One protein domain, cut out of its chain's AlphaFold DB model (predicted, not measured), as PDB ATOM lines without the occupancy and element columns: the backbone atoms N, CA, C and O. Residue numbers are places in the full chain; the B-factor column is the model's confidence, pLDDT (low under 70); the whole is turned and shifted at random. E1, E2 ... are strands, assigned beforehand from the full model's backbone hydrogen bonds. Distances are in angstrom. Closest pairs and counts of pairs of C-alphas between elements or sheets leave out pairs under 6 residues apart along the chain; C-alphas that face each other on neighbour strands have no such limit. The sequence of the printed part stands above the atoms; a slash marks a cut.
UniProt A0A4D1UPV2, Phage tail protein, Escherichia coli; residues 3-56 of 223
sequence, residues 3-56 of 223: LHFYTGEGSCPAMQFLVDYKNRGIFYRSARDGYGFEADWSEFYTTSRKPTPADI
ATOM      1  N   LEU A   3     183.364 174.513 163.956       97.38
ATOM      2  CA  LEU A   3     184.057 175.074 165.111       97.38
ATOM      3  C   LEU A   3     184.137 176.595 164.942       97.38
ATOM      4  O   LEU A   3     184.519 177.061 163.872       97.38
ATOM      5  N   HIS A   4     183.765 177.361 165.969       97.00
ATOM      6  CA  HIS A   4     183.713 178.824 165.925       97.00
ATOM      7  C   HIS A   4     184.597 179.435 167.008       97.00
ATOM      8  O   HIS A   4     184.454 179.113 168.185       97.00
ATOM      9  N   PHE A   5     185.475 180.340 166.592       96.62
ATOM     10  CA  PHE A   5     186.291 181.173 167.463       96.62
ATOM     11  C   PHE A   5     185.819 182.619 167.322       96.62
ATOM     12  O   PHE A   5     185.652 183.099 166.199       96.62
ATOM     13  N   TYR A   6     185.609 183.299 168.447       96.06
ATOM     14  CA  TYR A   6     185.148 184.684 168.496       96.06
ATOM     15  C   TYR A   6     185.950 185.455 169.540       96.06
ATOM     16  O   TYR A   6     185.998 185.049 170.700       96.06
ATOM     17  N   THR A   7     186.590 186.544 169.121       93.25
ATOM     18  CA  THR A   7     187.370 187.435 169.995       93.25
ATOM     19  C   THR A   7     186.634 188.735 170.300       93.25
ATOM     20  O   THR A   7     187.031 189.447 171.213       93.25
ATOM     21  N   GLY A   8     185.575 189.061 169.552       86.50
ATOM     22  CA  GLY A   8     184.726 190.240 169.769       86.50
ATOM     23  C   GLY A   8     185.312 191.584 169.349       86.50
ATOM     24  O   GLY A   8     184.551 192.511 169.086       86.50
ATOM     25  N   GLU A   9     186.629 191.675 169.205       89.56
ATOM     26  CA  GLU A   9     187.341 192.895 168.828       89.56
ATOM     27  C   GLU A   9     188.341 192.639 167.690       89.56
ATOM     28  O   GLU A   9     188.755 191.501 167.440       89.56
ATOM     29  N   GLY A  10     188.748 193.722 167.019       92.88
ATOM     30  CA  GLY A  10     189.719 193.718 165.924       92.88
ATOM     31  C   GLY A  10     189.111 193.455 164.544       92.88
ATOM     32  O   GLY A  10     187.912 193.228 164.398       92.88
ATOM     33  N   SER A  11     189.960 193.486 163.512       95.56
ATOM     34  CA  SER A  11     189.501 193.378 162.119       95.56
ATOM     35  C   SER A  11     189.118 191.974 161.666       95.56
ATOM     36  O   SER A  11     188.464 191.830 160.638       95.56
ATOM     37  N   CYS A  12     189.467 190.946 162.442       96.38
ATOM     38  CA  CYS A  12     188.986 189.578 162.265       96.38
ATOM     39  C   CYS A  12     188.360 189.089 163.581       96.38
ATOM     40  O   CYS A  12     188.979 188.297 164.296       96.38
ATOM     41  N   PRO A  13     187.152 189.559 163.941       96.38
ATOM     42  CA  PRO A  13     186.569 189.269 165.251       96.38
ATOM     43  C   PRO A  13     186.074 187.825 165.377       96.38
ATOM     44  O   PRO A  13     185.811 187.365 166.487       96.38
ATOM     45  N   ALA A  14     185.925 187.103 164.258       97.00
ATOM     46  CA  ALA A  14     185.536 185.700 164.248       97.00
ATOM     47  C   ALA A  14     186.213 184.890 163.137       97.00
ATOM     48  O   ALA A  14     186.386 185.362 162.015       97.00
ATOM     49  N   MET A  15     186.474 183.615 163.422       96.31
ATOM     50  CA  MET A  15     186.880 182.599 162.450       96.31
ATOM     51  C   MET A  15     186.049 181.335 162.661       96.31
ATOM     52  O   MET A  15     185.660 181.007 163.784       96.31
ATOM     53  N   GLN A  16     185.768 180.610 161.582       97.94
ATOM     54  CA  GLN A  16     185.149 179.294 161.666       97.94
ATOM     55  C   GLN A  16     185.923 178.257 160.861       97.94
ATOM     56  O   GLN A  16     186.436 178.571 159.791       97.94
ATOM     57  N   PHE A  17     185.922 177.014 161.353       97.50
ATOM     58  CA  PHE A  17     186.297 175.831 160.584       97.50
ATOM     59  C   PHE A  17     185.085 174.934 160.365       97.50
ATOM     60  O   PHE A  17     184.375 174.613 161.317       97.50
ATOM     61  N   LEU A  18     184.880 174.479 159.134       97.38
ATOM     62  CA  LEU A  18     183.936 173.421 158.792       97.38
ATOM     63  C   LEU A  18     184.735 172.149 158.514       97.38
ATOM     64  O   LEU A  18     185.593 172.132 157.639       97.38
ATOM     65  N   VAL A  19     184.456 171.086 159.262       95.62
ATOM     66  CA  VAL A  19     185.092 169.776 159.091       95.62
ATOM     67  C   VAL A  19     184.035 168.758 158.702       95.62
ATOM     68  O   VAL A  19     183.095 168.508 159.471       95.62
ATOM     69  N   ASP A  20     184.207 168.154 157.531       94.44
ATOM     70  CA  ASP A  20     183.320 167.110 157.035       94.44
ATOM     71  C   ASP A  20     183.735 165.717 157.514       94.44
ATOM     72  O   ASP A  20     184.905 165.404 157.746       94.44
ATOM     73  N   TYR A  21     182.738 164.845 157.653       93.56
ATOM     74  CA  TYR A  21     182.942 163.461 158.067       93.56
ATOM     75  C   TYR A  21     183.863 162.716 157.084       93.56
ATOM     76  O   TYR A  21     183.892 163.009 155.888       93.56
ATOM     77  N   LYS A  22     184.601 161.712 157.579       92.44
ATOM     78  CA  LYS A  22     185.539 160.894 156.779       92.44
ATOM     79  C   LYS A  22     186.591 161.716 156.010       92.44
ATOM     80  O   LYS A  22     186.981 161.324 154.914       92.44
ATOM     81  N   ASN A  23     187.055 162.834 156.571       89.62
ATOM     82  CA  ASN A  23     188.083 163.694 155.966       89.62
ATOM     83  C   ASN A  23     187.691 164.221 154.573       89.62
ATOM     84  O   ASN A  23     188.540 164.408 153.701       89.62
ATOM     85  N   ARG A  24     186.394 164.468 154.348       89.69
ATOM     86  CA  ARG A  24     185.848 164.953 153.070       89.69
ATOM     87  C   ARG A  24     185.932 166.475 152.911       89.69
ATOM     88  O   ARG A  24     185.158 167.032 152.142       89.69
ATOM     89  N   GLY A  25     186.870 167.118 153.591       94.06
ATOM     90  CA  GLY A  25     187.103 168.553 153.490       94.06
ATOM     91  C   GLY A  25     187.279 169.194 154.859       94.06
ATOM     92  O   GLY A  25     186.631 168.817 155.842       94.06
ATOM     93  N   ILE A  26     188.191 170.154 154.903       95.88
ATOM     94  CA  ILE A  26     188.345 171.101 156.001       95.88
ATOM     95  C   ILE A  26     188.250 172.462 155.336       95.88
ATOM     96  O   ILE A  26     188.999 172.726 154.405       95.88
ATOM     97  N   PHE A  27     187.349 173.318 155.790       97.44
ATOM     98  CA  PHE A  27     187.148 174.639 155.213       97.44
ATOM     99  C   PHE A  27     187.275 175.702 156.290       97.44
ATOM    100  O   PHE A  27     187.019 175.424 157.462       97.44
ATOM    101  N   TYR A  28     187.623 176.922 155.903       97.56
ATOM    102  CA  TYR A  28     187.609 178.085 156.777       97.56
ATOM    103  C   TYR A  28     186.822 179.236 156.176       97.56
ATOM    104  O   TYR A  28     186.645 179.340 154.965       97.56
ATOM    105  N   ARG A  29     186.381 180.126 157.057       97.94
ATOM    106  CA  ARG A  29     185.966 181.485 156.712       97.94
ATOM    107  C   ARG A  29     186.246 182.409 157.888       97.94
ATOM    108  O   ARG A  29     186.295 181.961 159.037       97.94
ATOM    109  N   SER A  30     186.432 183.689 157.603       96.88
ATOM    110  CA  SER A  30     186.670 184.731 158.603       96.88
ATOM    111  C   SER A  30     185.621 185.828 158.479       96.88
ATOM    112  O   SER A  30     185.069 186.050 157.401       96.88
ATOM    113  N   ALA A  31     185.301 186.458 159.605       97.25
ATOM    114  CA  ALA A  31     184.505 187.671 159.621       97.25
ATOM    115  C   ALA A  31     185.425 188.890 159.527       97.25
ATOM    116  O   ALA A  31     186.533 188.845 160.061       97.25
ATOM    117  N   ARG A  32     184.957 189.975 158.906       96.19
ATOM    118  CA  ARG A  32     185.681 191.247 158.829       96.19
ATOM    119  C   ARG A  32     184.967 192.328 159.626       96.19
ATOM    120  O   ARG A  32     183.794 192.589 159.368       96.19
ATOM    121  N   ASP A  33     185.694 192.981 160.532       93.56
ATOM    122  CA  ASP A  33     185.218 194.115 161.338       93.56
ATOM    123  C   ASP A  33     183.752 193.909 161.816       93.56
ATOM    124  O   ASP A  33     183.384 192.832 162.284       93.56
ATOM    125  N   GLY A  34     182.874 194.905 161.646       91.19
ATOM    126  CA  GLY A  34     181.431 194.794 161.903       91.19
ATOM    127  C   GLY A  34     180.598 194.204 160.755       91.19
ATOM    128  O   GLY A  34     179.376 194.151 160.868       91.19
ATOM    129  N   TYR A  35     181.223 193.786 159.650       94.38
ATOM    130  CA  TYR A  35     180.541 193.316 158.435       94.38
ATOM    131  C   TYR A  35     180.191 191.821 158.467       94.38
ATOM    132  O   TYR A  35     179.344 191.369 157.700       94.38
ATOM    133  N   GLY A  36     180.794 191.047 159.374       94.75
ATOM    134  CA  GLY A  36     180.549 189.606 159.475       94.75
ATOM    135  C   GLY A  36     181.301 188.802 158.407       94.75
ATOM    136  O   GLY A  36     182.360 189.217 157.947       94.75
ATOM    137  N   PHE A  37     180.798 187.614 158.056       96.62
ATOM    138  CA  PHE A  37     181.440 186.698 157.100       96.62
ATOM    139  C   PHE A  37     181.147 187.112 155.653       96.62
ATOM    140  O   PHE A  37     180.089 186.794 155.118       96.62
ATOM    141  N   GLU A  38     182.085 187.817 155.024       96.56
ATOM    142  CA  GLU A  38     181.904 188.365 153.669       96.56
ATOM    143  C   GLU A  38     182.233 187.366 152.553       96.56
ATOM    144  O   GLU A  38     181.712 187.478 151.446       96.56
ATOM    145  N   ALA A  39     183.092 186.388 152.845       96.75
ATOM    146  CA  ALA A  39     183.445 185.306 151.936       96.75
ATOM    147  C   ALA A  39     182.808 183.986 152.390       96.75
ATOM    148  O   ALA A  39     182.681 183.716 153.591       96.75
ATOM    149  N   ASP A  40     182.433 183.154 151.417       96.94
ATOM    150  CA  ASP A  40     181.987 181.788 151.684       96.94
ATOM    151  C   ASP A  40     183.166 180.896 152.125       96.94
ATOM    152  O   ASP A  40     184.326 181.316 152.161       96.94
ATOM    153  N   TRP A  41     182.866 179.656 152.495       97.56
ATOM    154  CA  TRP A  41     183.848 178.657 152.897       97.56
ATOM    155  C   TRP A  41     184.939 178.449 151.839       97.56
ATOM    156  O   TRP A  41     184.664 178.164 150.677       97.56
ATOM    157  N   SER A  42     186.195 178.512 152.278       96.69
ATOM    158  CA  SER A  42     187.377 178.205 151.475       96.69
ATOM    159  C   SER A  42     188.021 176.913 151.966       96.69
ATOM    160  O   SER A  42     188.169 176.710 153.169       96.69
ATOM    161  N   GLU A  43     188.378 176.015 151.052       95.75
ATOM    162  CA  GLU A  43     188.914 174.696 151.385       95.75
ATOM    163  C   GLU A  43     190.413 174.730 151.732       95.75
ATOM    164  O   GLU A  43     191.218 175.348 151.038       95.75
ATOM    165  N   PHE A  44     190.811 173.992 152.769       95.69
ATOM    166  CA  PHE A  44     192.189 173.556 152.971       95.69
ATOM    167  C   PHE A  44     192.446 172.259 152.214       95.69
ATOM    168  O   PHE A  44     191.843 171.219 152.499       95.69
ATOM    169  N   TYR A  45     193.427 172.289 151.321       95.94
ATOM    170  CA  TYR A  45     193.927 171.078 150.690       95.94
ATOM    171  C   TYR A  45     194.876 170.309 151.611       95.94
ATOM    172  O   TYR A  45     195.701 170.883 152.323       95.94
ATOM    173  N   THR A  46     194.773 168.983 151.574       92.88
ATOM    174  CA  THR A  46     195.581 168.061 152.384       92.88
ATOM    175  C   THR A  46     196.169 166.952 151.516       92.88
ATOM    176  O   THR A  46     195.826 166.793 150.346       92.88
ATOM    177  N   THR A  47     197.053 166.124 152.071       92.62
ATOM    178  CA  THR A  47     197.613 164.974 151.340       92.62
ATOM    179  C   THR A  47     196.552 163.949 150.932       92.62
ATOM    180  O   THR A  47     196.692 163.335 149.874       92.62
ATOM    181  N   SER A  48     195.482 163.796 151.722       90.81
ATOM    182  CA  SER A  48     194.327 162.945 151.404       90.81
ATOM    183  C   SER A  48     193.289 163.629 150.511       90.81
ATOM    184  O   SER A  48     192.363 162.970 150.044       90.81
ATOM    185  N   ARG A  49     193.419 164.941 150.280       91.88
ATOM    186  CA  ARG A  49     192.519 165.737 149.445       91.88
ATOM    187  C   ARG A  49     193.284 166.873 148.772       91.88
ATOM    188  O   ARG A  49     193.295 168.008 149.240       91.88
ATOM    189  N   LYS A  50     193.982 166.517 147.699       94.44
ATOM    190  CA  LYS A  50     194.794 167.438 146.899       94.44
ATOM    191  C   LYS A  50     193.901 168.246 145.950       94.44
ATOM    192  O   LYS A  50     192.856 167.725 145.556       94.44
ATOM    193  N   PRO A  51     194.322 169.452 145.534       95.88
ATOM    194  CA  PRO A  51     193.674 170.122 144.416       95.88
ATOM    195  C   PRO A  51     193.792 169.269 143.149       95.88
ATOM    196  O   PRO A  51     194.779 168.550 142.949       95.88
ATOM    197  N   THR A  52     192.799 169.364 142.277       94.94
ATOM    198  CA  THR A  52     192.890 168.853 140.909       94.94
ATOM    199  C   THR A  52     193.756 169.788 140.056       94.94
ATOM    200  O   THR A  52     193.916 170.958 140.404       94.94
ATOM    201  N   PRO A  53     194.301 169.335 138.908       96.56
ATOM    202  CA  PRO A  53     195.006 170.229 137.992       96.56
ATOM    203  C   PRO A  53     194.168 171.446 137.577       96.56
ATOM    204  O   PRO A  53     194.711 172.538 137.465       96.56
ATOM    205  N   ALA A  54     192.849 171.292 137.424       94.81
ATOM    206  CA  ALA A  54     191.953 172.401 137.099       94.81
ATOM    207  C   ALA A  54     191.892 173.453 138.219       94.81
ATOM    208  O   ALA A  54     191.941 174.645 137.922       94.81
ATOM    209  N   ASP A  55     191.877 173.023 139.487       95.38
ATOM    210  CA  ASP A  55     191.831 173.926 140.650       95.38
ATOM    211  C   ASP A  55     193.068 174.833 140.746       95.38
ATOM    212  O   ASP A  55     193.020 175.883 141.381       95.38
ATOM    213  N   ILE A  56     194.178 174.436 140.114       95.69
ATOM    214  CA  ILE A  56     195.458 175.161 140.129       95.69
ATOM    215  C   ILE A  56     195.950 175.572 138.736       95.69
ATOM    216  O   ILE A  56     197.103 175.971 138.595       95.69
TER     217      ILE A  56
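AT A GLANCE: This is residues 3 to 56 of the 223 residues of the protein "Phage tail protein" of Escherichia coli (UniProt A0A4D1UPV2). Little of this model is regular structure: one twisted sheet of four strands, E1 to E4, winds back and forth as a meander, each strand the antiparallel neighbour of the one before, and an unnamed tail, residues 45 to 56, follows E4. The 54 printed residues include no named helix; the class is all strand, with 18 residues in named elements. The whole is loose, radius of gyration of the C-alphas 13.3 A, spanning 37 by 23 by 13 A.

HOW THE PARTS SIT: Edge strand E1, residues 3 to 6, and E2, residues 14 to 19, form a hairpin at 175 degrees; N 3 and O 17 are within hydrogen-bond range, 2.8 A. E2 and E3, residues 26 to 30, form a hairpin at 166 degrees, with N 18 and O 27 in range at 2.9 A. E3 and edge strand E4, residues 42 to 44, form a hairpin at 135 degrees, with N 28 and O 42 in range at 2.8 A.

IN THESE COORDINATES: E1 begins at C-alpha 3, (184.057, 175.074, 165.111). E2 is 16.7 A long, E3 14.0 A. E4 ends at C-alpha 44, (192.189, 173.556, 152.971).

THE WHOLE: The C-alphas farthest apart, Glu 9 and Pro 53, are 39.0 A apart. The E3 to E4 link is long, 11 residues. The printed part has no cut; no printed residue is under 70 in pLDDT.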